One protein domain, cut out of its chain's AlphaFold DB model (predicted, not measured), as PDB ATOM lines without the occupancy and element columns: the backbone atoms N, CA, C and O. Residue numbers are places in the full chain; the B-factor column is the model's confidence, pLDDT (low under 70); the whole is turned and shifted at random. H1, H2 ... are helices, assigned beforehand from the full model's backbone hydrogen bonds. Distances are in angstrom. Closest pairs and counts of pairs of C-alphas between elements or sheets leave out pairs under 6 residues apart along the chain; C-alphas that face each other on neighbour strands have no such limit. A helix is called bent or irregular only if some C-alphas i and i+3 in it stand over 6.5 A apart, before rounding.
ATOM      1  N   LYS A   2      38.242 230.622  -0.220       48.81
ATOM      2  CA  LYS A   2      37.797 231.978   0.206       48.81
ATOM      3  C   LYS A   2      38.588 232.575   1.391       48.81
ATOM      4  O   LYS A   2      38.862 233.766   1.387       48.81
ATOM      5  N   TRP A   3      39.003 231.751   2.355       43.50
ATOM      6  CA  TRP A   3      39.734 232.192   3.555       43.50
ATOM      7  C   TRP A   3      41.155 232.710   3.284       43.50
ATOM      8  O   TRP A   3      41.571 233.689   3.890       43.50
ATOM      9  N   LEU A   4      41.874 232.108   2.329       44.78
ATOM     10  CA  LEU A   4      43.240 232.521   1.972       44.78
ATOM     11  C   LEU A   4      43.274 233.925   1.347       44.78
ATOM     12  O   LEU A   4      44.110 234.737   1.723       44.78
ATOM     13  N   LYS A   5      42.297 234.259   0.490       53.75
ATOM     14  CA  LYS A   5      42.165 235.612  -0.082       53.75
ATOM     15  C   LYS A   5      41.772 236.670   0.958       53.75
ATOM     16  O   LYS A   5      42.152 237.826   0.828       53.75
ATOM     17  N   LYS A   6      41.008 236.296   1.995       53.75
ATOM     18  CA  LYS A   6      40.648 237.197   3.109       53.75
ATOM     19  C   LYS A   6      41.892 237.594   3.916       53.75
ATOM     20  O   LYS A   6      42.053 238.763   4.253       53.75
ATOM     21  N   ALA A   7      42.780 236.632   4.176       58.34
ATOM     22  CA  ALA A   7      44.007 236.837   4.943       58.34
ATOM     23  C   ALA A   7      45.056 237.698   4.213       58.34
ATOM     24  O   ALA A   7      45.780 238.431   4.874       58.34
ATOM     25  N   GLU A   8      45.113 237.670   2.876       63.97
ATOM     26  CA  GLU A   8      46.071 238.489   2.108       63.97
ATOM     27  C   GLU A   8      45.815 239.999   2.210       63.97
ATOM     28  O   GLU A   8      46.759 240.783   2.181       63.97
ATOM     29  N   HIS A   9      44.561 240.438   2.334       64.56
ATOM     30  CA  HIS A   9      44.218 241.867   2.274       64.56
ATOM     31  C   HIS A   9      44.030 242.525   3.649       64.56
ATOM     32  O   HIS A   9      44.116 243.748   3.768       64.56
ATOM     33  N   LEU A  10      43.799 241.725   4.696       64.75
ATOM     34  CA  LEU A  10      43.591 242.195   6.069       64.75
ATOM     35  C   LEU A  10      44.779 243.006   6.637       64.75
ATOM     36  O   LEU A  10      44.523 244.059   7.224       64.75
ATOM     37  N   PRO A  11      46.052 242.601   6.428       69.50
ATOM     38  CA  PRO A  11      47.213 243.325   6.952       69.50
ATOM     39  C   PRO A  11      47.356 244.738   6.375       69.50
ATOM     40  O   PRO A  11      47.726 245.668   7.087       69.50
ATOM     41  N   PHE A  12      47.010 244.925   5.097       70.62
ATOM     42  CA  PHE A  12      47.067 246.235   4.441       70.62
ATOM     43  C   PHE A  12      46.019 247.201   4.997       70.62
ATOM     44  O   PHE A  12      46.295 248.387   5.161       70.62
ATOM     45  N   ILE A  13      44.824 246.696   5.315       66.06
ATOM     46  CA  ILE A  13      43.776 247.500   5.948       66.06
ATOM     47  C   ILE A  13      44.149 247.802   7.403       66.06
ATOM     48  O   ILE A  13      43.976 248.938   7.832       66.06
ATOM     49  N   GLN A  14      44.710 246.832   8.137       65.44
ATOM     50  CA  GLN A  14      45.178 247.014   9.516       65.44
ATOM     51  C   GLN A  14      46.236 248.119   9.626       65.44
ATOM     52  O   GLN A  14      46.137 248.969  10.499       65.44
ATOM     53  N   ALA A  15      47.205 248.164   8.708       71.62
ATOM     54  CA  ALA A  15      48.224 249.215   8.698       71.62
ATOM     55  C   ALA A  15      47.655 250.622   8.414       71.62
ATOM     56  O   ALA A  15      48.292 251.624   8.732       71.62
ATOM     57  N   ALA A  16      46.469 250.709   7.803       71.94
ATOM     58  CA  ALA A  16      45.849 251.961   7.379       71.94
ATOM     59  C   ALA A  16      44.787 252.499   8.355       71.94
ATOM     60  O   ALA A  16      44.316 253.626   8.174       71.94
ATOM     61  N   VAL A  17      44.371 251.723   9.364       72.06
ATOM     62  CA  VAL A  17      43.310 252.121  10.301       72.06
ATOM     63  C   VAL A  17      43.732 251.902  11.752       72.06
ATOM     64  O   VAL A  17      44.451 250.968  12.068       72.06
ATOM     65  N   HIS A  18      43.247 252.755  12.654       77.62
ATOM     66  CA  HIS A  18      43.439 252.571  14.096       77.62
ATOM     67  C   HIS A  18      42.821 251.241  14.567       77.62
ATOM     68  O   HIS A  18      41.773 250.847  14.046       77.62
ATOM     69  N   ASP A  19      43.398 250.595  15.584       74.69
ATOM     70  CA  ASP A  19      42.965 249.272  16.073       74.69
ATOM     71  C   ASP A  19      41.464 249.221  16.421       74.69
ATOM     72  O   ASP A  19      40.761 248.272  16.073       74.69
ATOM     73  N   ASP A  20      40.915 250.300  16.989       75.00
ATOM     74  CA  ASP A  20      39.478 250.422  17.300       75.00
ATOM     75  C   ASP A  20      38.564 250.394  16.065       75.00
ATOM     76  O   ASP A  20      37.374 250.068  16.143       75.00
ATOM     77  N   VAL A  21      39.092 250.819  14.919       72.69
ATOM     78  CA  VAL A  21      38.408 250.781  13.624       72.69
ATOM     79  C   VAL A  21      38.595 249.405  12.993       72.69
ATOM     80  O   VAL A  21      37.642 248.876  12.421       72.69
ATOM     81  N   PHE A  22      39.772 248.800  13.163       72.88
ATOM     82  CA  PHE A  22      40.084 247.452  12.697       72.88
ATOM     83  C   PHE A  22      39.192 246.387  13.356       72.88
ATOM     84  O   PHE A  22      38.578 245.583  12.655       72.88
ATOM     85  N   ILE A  23      39.002 246.443  14.679       76.25
ATOM     86  CA  ILE A  23      38.113 245.532  15.428       76.25
ATOM     87  C   ILE A  23      36.679 245.552  14.872       76.25
ATOM     88  O   ILE A  23      36.010 244.521  14.817       76.25
ATOM     89  N   LYS A  24      36.203 246.710  14.399       74.00
ATOM     90  CA  LYS A  24      34.839 246.872  13.863       74.00
ATOM     91  C   LYS A  24      34.640 246.256  12.478       74.00
ATOM     92  O   LYS A  24      33.494 246.035  12.090       74.00
ATOM     93  N   ILE A  25      35.718 246.003  11.739       75.19
ATOM     94  CA  ILE A  25      35.679 245.417  10.390       75.19
ATOM     95  C   ILE A  25      36.236 243.987  10.341       75.19
ATOM     96  O   ILE A  25      36.053 243.300   9.342       75.19
ATOM     97  N   LEU A  26      36.858 243.522  11.428       75.69
ATOM     98  CA  LEU A  26      37.492 242.204  11.573       75.69
ATOM     99  C   LEU A  26      36.520 241.032  11.344       75.69
ATOM    100  O   LEU A  26      36.901 239.996  10.803       75.69
ATOM    101  N   ASN A  27      35.247 241.227  11.700       75.88
ATOM    102  CA  ASN A  27      34.181 240.231  11.548       75.88
ATOM    103  C   ASN A  27      33.510 240.235  10.161       75.88
ATOM    104  O   ASN A  27      32.555 239.492   9.956       75.88
ATOM    105  N   LEU A  28      33.965 241.063   9.216       80.31
ATOM    106  CA  LEU A  28      33.398 241.138   7.866       80.31
ATOM    107  C   LEU A  28      34.127 240.170   6.929       80.31
ATOM    108  O   LEU A  28      35.335 239.966   7.053       80.31
ATOM    109  N   ASP A  29      33.401 239.535   6.010       76.94
ATOM    110  CA  ASP A  29      33.927 238.427   5.202       76.94
ATOM    111  C   ASP A  29      34.585 238.871   3.905       76.94
ATOM    112  O   ASP A  29      35.402 238.137   3.336       76.94
ATOM    113  N   THR A  30      34.286 240.086   3.458       77.75
ATOM    114  CA  THR A  30      34.840 240.644   2.231       77.75
ATOM    115  C   THR A  30      35.441 242.029   2.445       77.75
ATOM    116  O   THR A  30      34.953 242.846   3.224       77.75
ATOM    117  N   ALA A  31      36.485 242.336   1.670       74.75
ATOM    118  CA  ALA A  31      37.077 243.674   1.638       74.75
ATOM    119  C   ALA A  31      36.052 244.757   1.244       74.75
ATOM    120  O   ALA A  31      36.144 245.892   1.704       74.75
ATOM    121  N   LYS A  32      35.048 244.398   0.430       77.69
ATOM    122  CA  LYS A  32      33.956 245.296   0.042       77.69
ATOM    123  C   LYS A  32      33.088 245.684   1.239       77.69
ATOM    124  O   LYS A  32      32.847 246.867   1.435       77.69
ATOM    125  N   GLU A  33      32.678 244.721   2.062       79.81
ATOM    126  CA  GLU A  33      31.902 244.994   3.279       79.81
ATOM    127  C   GLU A  33      32.688 245.866   4.261       79.81
ATOM    128  O   GLU A  33      32.138 246.816   4.815       79.81
ATOM    129  N   ALA A  34      33.985 245.591   4.443       80.69
ATOM    130  CA  ALA A  34      34.858 246.424   5.266       80.69
ATOM    131  C   ALA A  34      34.940 247.864   4.737       80.69
ATOM    132  O   ALA A  34      34.769 248.815   5.501       80.69
ATOM    133  N   TRP A  35      35.136 248.033   3.428       80.25
ATOM    134  CA  TRP A  35      35.167 249.344   2.783       80.25
ATOM    135  C   TRP A  35      33.839 250.100   2.907       80.25
ATOM    136  O   TRP A  35      33.839 251.274   3.281       80.25
ATOM    137  N   ASP A  36      32.709 249.438   2.659       81.00
ATOM    138  CA  ASP A  36      31.380 250.040   2.782       81.00
ATOM    139  C   ASP A  36      31.091 250.436   4.241       81.00
ATOM    140  O   ASP A  36      30.620 251.547   4.495       81.00
ATOM    141  N   LYS A  37      31.490 249.610   5.221       81.44
ATOM    142  CA  LYS A  37      31.339 249.919   6.651       81.44
ATOM    143  C   LYS A  37      32.172 251.121   7.089       81.44
ATOM    144  O   LYS A  37      31.692 251.982   7.834       81.44
ATOM    145  N   LEU A  38      33.415 251.208   6.613       79.12
ATOM    146  CA  LEU A  38      34.260 252.384   6.816       79.12
ATOM    147  C   LEU A  38      33.580 253.612   6.204       79.12
ATOM    148  O   LEU A  38      33.391 254.624   6.885       79.12
ATOM    149  N   LYS A  39      33.142 253.506   4.947       78.25
ATOM    150  CA  LYS A  39      32.483 254.585   4.213       78.25
ATOM    151  C   LYS A  39      31.238 255.090   4.936       78.25
ATOM    152  O   LYS A  39      31.110 256.298   5.079       78.25
ATOM    153  N   GLU A  40      30.376 254.226   5.464       78.75
ATOM    154  CA  GLU A  40      29.217 254.624   6.279       78.75
ATOM    155  C   GLU A  40      29.626 255.438   7.516       78.75
ATOM    156  O   GLU A  40      29.101 256.532   7.756       78.75
ATOM    157  N   GLY A  41      30.610 254.950   8.279       74.12
ATOM    158  CA  GLY A  41      31.091 255.621   9.487       74.12
ATOM    159  C   GLY A  41      31.764 256.972   9.207       74.12
ATOM    160  O   GLY A  41      31.660 257.908  10.008       74.12
ATOM    161  N   PHE A  42      32.457 257.111   8.076       72.94
ATOM    162  CA  PHE A  42      33.064 258.376   7.652       72.94
ATOM    163  C   PHE A  42      32.062 259.316   6.963       72.94
ATOM    164  O   PHE A  42      32.116 260.524   7.190       72.94
ATOM    165  N   GLN A  43      31.096 258.799   6.201       72.69
ATOM    166  CA  GLN A  43      30.017 259.589   5.598       72.69
ATOM    167  C   GLN A  43      29.085 260.181   6.654       72.69
ATOM    168  O   GLN A  43      28.705 261.344   6.530       72.69
ATOM    169  N   GLY A  44      28.749 259.427   7.706       71.31
ATOM    170  CA  GLY A  44      28.006 259.948   8.854       71.31
ATOM    171  C   GLY A  44      28.738 261.126   9.499       71.31
ATOM    172  O   GLY A  44      28.169 262.205   9.642       71.31
ATOM    173  N   ARG A  45      30.045 260.968   9.761       73.94
ATOM    174  CA  ARG A  45      30.902 262.048  10.282       73.94
ATOM    175  C   ARG A  45      30.966 263.256   9.343       73.94
ATOM    176  O   ARG A  45      30.848 264.387   9.811       73.94
ATOM    177  N   GLY A  46      31.086 263.037   8.033       79.00
ATOM    178  CA  GLY A  46      31.082 264.098   7.022       79.00
ATOM    179  C   GLY A  46      29.756 264.862   6.959       79.00
ATOM    180  O   GLY A  46      29.755 266.093   6.966       79.00
ATOM    181  N   ARG A  47      28.618 264.155   6.975       80.50
ATOM    182  CA  ARG A  47      27.277 264.766   7.019       80.50
ATOM    183  C   ARG A  47      27.074 265.577   8.293       80.50
ATOM    184  O   ARG A  47      26.631 266.719   8.212       80.50
ATOM    185  N   THR A  48      27.447 265.035   9.453       83.56
ATOM    186  CA  THR A  48      27.366 265.759  10.728       83.56
ATOM    187  C   THR A  48      28.253 267.000  10.724       83.56
ATOM    188  O   THR A  48      27.798 268.061  11.144       83.56
ATOM    189  N   ARG A  49      29.492 266.909  10.220       87.19
ATOM    190  CA  ARG A  49      30.402 268.060  10.107       87.19
ATOM    191  C   ARG A  49      29.812 269.149   9.209       87.19
ATOM    192  O   ARG A  49      29.746 270.299   9.629       87.19
ATOM    193  N   ARG A  50      29.306 268.777   8.029       86.62
ATOM    194  CA  ARG A  50      28.653 269.707   7.093       86.62
ATOM    195  C   ARG A  50      27.422 270.373   7.706       86.62
ATOM    196  O   ARG A  50      27.238 271.576   7.561       86.62
ATOM    197  N   MET A  51      26.581 269.609   8.398       89.81
ATOM    198  CA  MET A  51      25.377 270.148   9.033       89.81
ATOM    199  C   MET A  51      25.713 271.096  10.191       89.81
ATOM    200  O   MET A  51      25.057 272.123  10.339       89.81
ATOM    201  N   LYS A  52      26.767 270.800  10.966       91.94
ATOM    202  CA  LYS A  52      27.298 271.722  11.982       91.94
ATOM    203  C   LYS A  52      27.766 273.039  11.358       91.94
ATOM    204  O   LYS A  52      27.371 274.084  11.860       91.94
ATOM    205  N   GLY A  53      28.519 272.985  10.259       92.56
ATOM    206  CA  GLY A  53      28.958 274.177   9.522       92.56
ATOM    207  C   GLY A  53      27.787 275.050   9.068       92.56
ATOM    208  O   GLY A  53      27.689 276.218   9.437       92.56
ATOM    209  N   LEU A  54      26.801 274.445   8.393       92.75
ATOM    210  CA  LEU A  54      25.587 275.150   7.953       92.75
ATOM    211  C   LEU A  54      24.810 275.796   9.110       92.75
ATOM    212  O   LEU A  54      24.300 276.907   8.964       92.75
ATOM    213  N   ASN A  55      24.701 275.115  10.251       94.75
ATOM    214  CA  ASN A  55      24.003 275.659  11.414       94.75
ATOM    215  C   ASN A  55      24.762 276.832  12.040       94.75
ATOM    216  O   ASN A  55      24.138 277.844  12.347       94.75
ATOM    217  N   LEU A  56      26.087 276.736  12.167       95.81
ATOM    218  CA  LEU A  56      26.911 277.832  12.676       95.81
ATOM    219  C   LEU A  56      26.888 279.041  11.748       95.81
ATOM    220  O   LEU A  56      26.817 280.169  12.223       95.81
ATOM    221  N   ARG A  57      26.874 278.821  10.430       94.06
ATOM    222  CA  ARG A  57      26.733 279.905   9.455       94.06
ATOM    223  C   ARG A  57      25.410 280.651   9.629       94.06
ATOM    224  O   ARG A  57      25.399 281.875   9.685       94.06
ATOM    225  N   ARG A  58      24.309 279.912   9.791       95.12
ATOM    226  CA  ARG A  58      22.990 280.493  10.090       95.12
ATOM    227  C   ARG A  58      22.983 281.245  11.415       95.12
ATOM    228  O   ARG A  58      22.405 282.324  11.488       95.12
ATOM    229  N   GLU A  59      23.614 280.691  12.447       95.50
ATOM    230  CA  GLU A  59      23.742 281.350  13.747       95.50
ATOM    231  C   GLU A  59      24.534 282.654  13.628       95.50
ATOM    232  O   GLU A  59      24.068 283.682  14.108       95.50
ATOM    233  N   PHE A  60      25.670 282.639  12.926       95.44
ATOM    234  CA  PHE A  60      26.471 283.826  12.646       95.44
ATOM    235  C   PHE A  60      25.665 284.881  11.886       95.44
ATOM    236  O   PHE A  60      25.629 286.041  12.286       95.44
ATOM    237  N   ASP A  61      24.959 284.506  10.820       93.94
ATOM    238  CA  ASP A  61      24.151 285.450  10.048       93.94
ATOM    239  C   ASP A  61      23.000 286.041  10.872       93.94
ATOM    240  O   ASP A  61      22.754 287.246  10.789       93.94
ATOM    241  N   ALA A  62      22.366 285.241  11.729       94.56
ATOM    242  CA  ALA A  62      21.280 285.676  12.605       94.56
ATOM    243  C   ALA A  62      21.752 286.413  13.871       94.56
ATOM    244  O   ALA A  62      20.930 287.042  14.548       94.56
ATOM    245  N   ILE A  63      23.044 286.341  14.216       94.06
ATOM    246  CA  ILE A  63      23.562 286.963  15.434       94.06
ATOM    247  C   ILE A  63      23.430 288.484  15.336       94.06
ATOM    248  O   ILE A  63      23.794 289.103  14.329       94.06
ATOM    249  N   LYS A  64      22.875 289.061  16.397       93.75
ATOM    250  CA  LYS A  64      22.678 290.493  16.600       93.75
ATOM    251  C   LYS A  64      22.662 290.786  18.091       93.75
ATOM    252  O   LYS A  64      22.336 289.883  18.874       93.75
ATOM    253  N   MET A  65      22.968 292.031  18.442       94.56
ATOM    254  CA  MET A  65      22.948 292.440  19.833       94.56
ATOM    255  C   MET A  65      21.510 292.460  20.381       94.56
ATOM    256  O   MET A  65      20.582 292.908  19.701       94.56
ATOM    257  N   LYS A  66      21.292 291.939  21.590       94.12
ATOM    258  CA  LYS A  66      20.008 292.012  22.313       94.12
ATOM    259  C   LYS A  66      19.919 293.301  23.136       94.12
ATOM    260  O   LYS A  66      20.926 293.847  23.555       94.12
ATOM    261  N   GLN A  67      18.704 293.762  23.438       92.69
ATOM    262  CA  GLN A  67      18.509 295.010  24.197       92.69
ATOM    263  C   GLN A  67      19.067 294.965  25.630       92.69
ATOM    264  O   GLN A  67      19.516 295.985  26.132       92.69
ATOM    265  N   ALA A  68      19.023 293.800  26.281       94.81
ATOM    266  CA  ALA A  68      19.439 293.632  27.675       94.81
ATOM    267  C   ALA A  68      20.829 292.993  27.834       94.81
ATOM    268  O   ALA A  68      21.222 292.697  28.957       94.81
ATOM    269  N   GLU A  69      21.546 292.724  26.738       95.06
ATOM    270  CA  GLU A  69      22.891 292.148  26.830       95.06
ATOM    271  C   GLU A  69      23.950 293.248  26.806       95.06
ATOM    272  O   GLU A  69      23.799 294.279  26.152       95.06
ATOM    273  N   THR A  70      25.036 293.027  27.531       96.56
ATOM    274  CA  THR A  70      26.195 293.914  27.513       96.56
ATOM    275  C   THR A  70      27.028 293.686  26.252       96.56
ATOM    276  O   THR A  70      27.022 292.607  25.656       96.56
ATOM    277  N   VAL A  71      27.823 294.690  25.868       94.06
ATOM    278  CA  VAL A  71      28.762 294.582  24.735       94.06
ATOM    279  C   VAL A  71      29.712 293.394  24.910       94.06
ATOM    280  O   VAL A  71      29.994 292.680  23.952       94.06
ATOM    281  N   LYS A  72      30.166 293.141  26.144       95.69
ATOM    282  CA  LYS A  72      31.041 292.008  26.457       95.69
ATOM    283  C   LYS A  72      30.343 290.670  26.206       95.69
ATOM    284  O   LYS A  72      30.902 289.819  25.527       95.69
ATOM    285  N   GLU A  73      29.115 290.500  26.692       96.44
ATOM    286  CA  GLU A  73      28.349 289.264  26.482       96.44
ATOM    287  C   GLU A  73      28.066 289.004  24.999       96.44
ATOM    288  O   GLU A  73      28.125 287.857  24.542       96.44
ATOM    289  N   PHE A  74      27.789 290.061  24.229       95.94
ATOM    290  CA  PHE A  74      27.643 289.954  22.781       95.94
ATOM    291  C   PHE A  74      28.956 289.539  22.104       95.94
ATOM    292  O   PHE A  74      28.962 288.587  21.319       95.94
ATOM    293  N   ALA A  75      30.069 290.201  22.436       94.06
ATOM    294  CA  ALA A  75      31.386 289.895  21.883       94.06
ATOM    295  C   ALA A  75      31.820 288.453  22.195       94.06
ATOM    296  O   ALA A  75      32.297 287.747  21.306       94.06
ATOM    297  N   ASP A  76      31.576 287.978  23.419       96.06
ATOM    298  CA  ASP A  76      31.871 286.604  23.835       96.06
ATOM    299  C   ASP A  76      31.049 285.586  23.024       96.06
ATOM    300  O   ASP A  76      31.582 284.584  22.530       96.06
ATOM    301  N   ARG A  77      29.750 285.855  22.816       96.38
ATOM    302  CA  ARG A  77      28.871 285.029  21.968       96.38
ATOM    303  C   ARG A  77      29.346 284.998  20.515       96.38
ATOM    304  O   ARG A  77      29.446 283.915  19.939       96.38
ATOM    305  N   LEU A  78      29.644 286.158  19.933       95.44
ATOM    306  CA  LEU A  78      30.129 286.272  18.557       95.44
ATOM    307  C   LEU A  78      31.460 285.531  18.377       95.44
ATOM    308  O   LEU A  78      31.594 284.715  17.464       95.44
ATOM    309  N   SER A  79      32.409 285.748  19.288       94.56
ATOM    310  CA  SER A  79      33.725 285.103  19.282       94.56
ATOM    311  C   SER A  79      33.619 283.579  19.356       94.56
ATOM    312  O   SER A  79      34.311 282.862  18.625       94.56
ATOM    313  N   LYS A  80      32.689 283.060  20.168       95.88
ATOM    314  CA  LYS A  80      32.420 281.621  20.256       95.88
ATOM    315  C   LYS A  80      31.974 281.036  18.914       95.88
ATOM    316  O   LYS A  80      32.521 280.017  18.495       95.88
ATOM    317  N   VAL A  81      31.024 281.677  18.230       95.94
ATOM    318  CA  VAL A  81      30.532 281.216  16.918       95.94
ATOM    319  C   VAL A  81      31.646 281.274  15.870       95.94
ATOM    320  O   VAL A  81      31.892 280.285  15.181       95.94
ATOM    321  N   VAL A  82      32.385 282.387  15.800       94.81
ATOM    322  CA  VAL A  82      33.522 282.567  14.875       94.81
ATOM    323  C   VAL A  82      34.592 281.496  15.090       94.81
ATOM    324  O   VAL A  82      35.069 280.887  14.131       94.81
ATOM    325  N   THR A  83      34.942 281.216  16.346       94.56
ATOM    326  CA  THR A  83      35.929 280.185  16.692       94.56
ATOM    327  C   THR A  83      35.463 278.803  16.241       94.56
ATOM    328  O   THR A  83      36.239 278.051  15.661       94.56
ATOM    329  N   GLN A  84      34.187 278.466  16.444       94.69
ATOM    330  CA  GLN A  84      33.639 277.175  16.024       94.69
ATOM    331  C   GLN A  84      33.622 277.001  14.500       94.69
ATOM    332  O   GLN A  84      33.934 275.912  14.019       94.69
ATOM    333  N   ILE A  85      33.314 278.058  13.743       93.62
ATOM    334  CA  ILE A  85      33.369 278.051  12.271       93.62
ATOM    335  C   ILE A  85      34.808 277.803  11.795       93.62
ATOM    336  O   ILE A  85      35.054 276.885  11.011       93.62
ATOM    337  N   ARG A  86      35.781 278.528  12.362       91.38
ATOM    338  CA  ARG A  86      37.208 278.354  12.044       91.38
ATOM    339  C   ARG A  86      37.722 276.954  12.385       91.38
ATOM    340  O   ARG A  86      38.451 276.361  11.597       91.38
ATOM    341  N   LEU A  87      37.299 276.380  13.514       91.56
ATOM    342  CA  LEU A  87      37.643 275.001  13.897       91.56
ATOM    343  C   LEU A  87      37.083 273.950  12.929       91.56
ATOM    344  O   LEU A  87      37.639 272.858  12.808       91.56
ATOM    345  N   LEU A  88      35.993 274.258  12.224       89.62
ATOM    346  CA  LEU A  88      35.484 273.412  11.148       89.62
ATOM    347  C   LEU A  88      36.241 273.596   9.829       89.62
ATOM    348  O   LEU A  88      35.957 272.846   8.894       89.62
ATOM    349  N   GLY A  89      37.237 274.483   9.768       87.00
ATOM    350  CA  GLY A  89      38.018 274.788   8.569       87.00
ATOM    351  C   GLY A  89      37.285 275.690   7.578       87.00
ATOM    352  O   GLY A  89      37.637 275.703   6.404       87.00
ATOM    353  N   GLU A  90      36.239 276.386   8.025       85.75
ATOM    354  CA  GLU A  90      35.542 277.390   7.225       85.75
ATOM    355  C   GLU A  90      36.152 278.774   7.486       85.75
ATOM    356  O   GLU A  90      36.427 279.137   8.634       85.75
ATOM    357  N   GLU A  91      36.356 279.550   6.422       85.25
ATOM    358  CA  GLU A  91      36.860 280.918   6.520       85.25
ATOM    359  C   GLU A  91      35.715 281.933   6.601       85.25
ATOM    360  O   GLU A  91      34.667 281.791   5.966       85.25
ATOM    361  N   LEU A  92      35.940 282.973   7.401       87.69
ATOM    362  CA  LEU A  92      35.109 284.168   7.474       87.69
ATOM    363  C   LEU A  92      35.987 285.341   7.060       87.69
ATOM    364  O   LEU A  92      37.058 285.529   7.639       87.69
ATOM    365  N   SER A  93      35.535 286.110   6.077       88.50
ATOM    366  CA  SER A  93      36.227 287.318   5.638       88.50
ATOM    367  C   SER A  93      36.118 288.428   6.681       88.50
ATOM    368  O   SER A  93      35.145 288.511   7.437       88.50
ATOM    369  N   ASP A  94      37.089 289.340   6.675       85.50
ATOM    370  CA  ASP A  94      37.066 290.503   7.563       85.50
ATOM    371  C   ASP A  94      35.797 291.332   7.359       85.50
ATOM    372  O   ASP A  94      35.162 291.738   8.327       85.50
ATOM    373  N   HIS A  95      35.359 291.517   6.112       88.31
ATOM    374  CA  HIS A  95      34.118 292.227   5.796       88.31
ATOM    375  C   HIS A  95      32.887 291.606   6.484       88.31
ATOM    376  O   HIS A  95      32.023 292.320   6.996       88.31
ATOM    377  N   GLU A  96      32.798 290.273   6.541       88.94
ATOM    378  CA  GLU A  96      31.702 289.588   7.232       88.94
ATOM    379  C   GLU A  96      31.738 289.800   8.747       88.94
ATOM    380  O   GLU A  96      30.676 289.903   9.363       88.94
ATOM    381  N   LEU A  97      32.938 289.879   9.330       86.88
ATOM    382  CA  LEU A  97      33.143 290.160  10.751       86.88
ATOM    383  C   LEU A  97      32.811 291.615  11.092       86.88
ATOM    384  O   LEU A  97      32.092 291.855  12.058       86.88
ATOM    385  N   TRP A  98      33.260 292.574  10.278       86.06
ATOM    386  CA  TRP A  98      32.980 294.002  10.463       86.06
ATOM    387  C   TRP A  98      31.487 294.318  10.431       86.06
ATOM    388  O   TRP A  98      31.035 295.161  11.189       86.06
ATOM    389  N   ARG A  99      30.696 293.591   9.632       87.81
ATOM    390  CA  ARG A  99      29.228 293.732   9.606       87.81
ATOM    391  C   ARG A  99      28.554 293.387  10.948       87.81
ATOM    392  O   ARG A  99      27.366 293.657  11.113       87.81
ATOM    393  N   LYS A 100      29.251 292.696  11.855       83.62
ATOM    394  CA  LYS A 100      28.712 292.252  13.151       83.62
ATOM    395  C   LYS A 100      29.127 293.128  14.330       83.62
ATOM    396  O   LYS A 100      28.494 292.991  15.377       83.62
TER     397      LYS A 100
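Overview. This is residues 2 to 100 of the 101 residues of an uncharacterized protein of Cajanus cajan (UniProt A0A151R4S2). One long helix, H3, makes the axis of a rod, with H1 and H2 by its first end and H4 folded back along its last part as a helical hairpin. Between these two groups the middle of H3, residues 42 to 48, stands free; after H4 the printed part turns again and ends with short H5. The 99 printed residues include five named helices, H1 to H5 in order, and no named strand: all helix. The whole is extended, with a radius of gyration of the C-alphas of 22.1 A and spans of 70 by 24 by 18 A.

Arrangement. H1, residues 2 to 16, is close to but not clearly touching H2, residues 19 to 25; their closest C-alphas, of Gln 14 and Phe 22, are 6.0 A apart. H2 only just touches H3, residues 31 to 62, with 3 pairs of C-alphas within 8 A, the closest being Ile 25 and Ala 34 at 5.3 A; the tilt is steep, 66 degrees. H3, with residues 53 to 60 alone, touches residues 78 to 85 of H4, residues 71 to 87. Their closest C-alphas, of Phe 60 and Val 81, are 6.4 A apart, at a shallow tilt of 25 degrees, opposite ways. H5, residues 94 to 98, touches no helix. Every O i to N i+4 pair is within hydrogen-bond range in H3, H4 and H5; in H1 7 of 11 are, and in H2 1 of 3, beside 3 of 4 O i to N i+3 pairs.

Along the chain. H1 begins at C-alpha 2 (37.797, 231.978, 0.206), is 22.7 A long and only just irregular, C-alphas 8 and 11 being 6.9 A apart. H2 measures 10.0 A. H3 runs 46.2 A to C-alpha 62 (21.280, 285.676, 12.605), and H4 24.1 A. H5, 6.1 A, ends at C-alpha 98 (32.980, 294.002, 10.463).

Size, cuts and confidence. The C-alphas farthest apart, of Leu 4 and Gln 67, are 70.8 A apart. The printed part has no cut and no long link. Mean pLDDT of the printed part is 82.5, with residues 2 to 11 and 13 to 14 under 70.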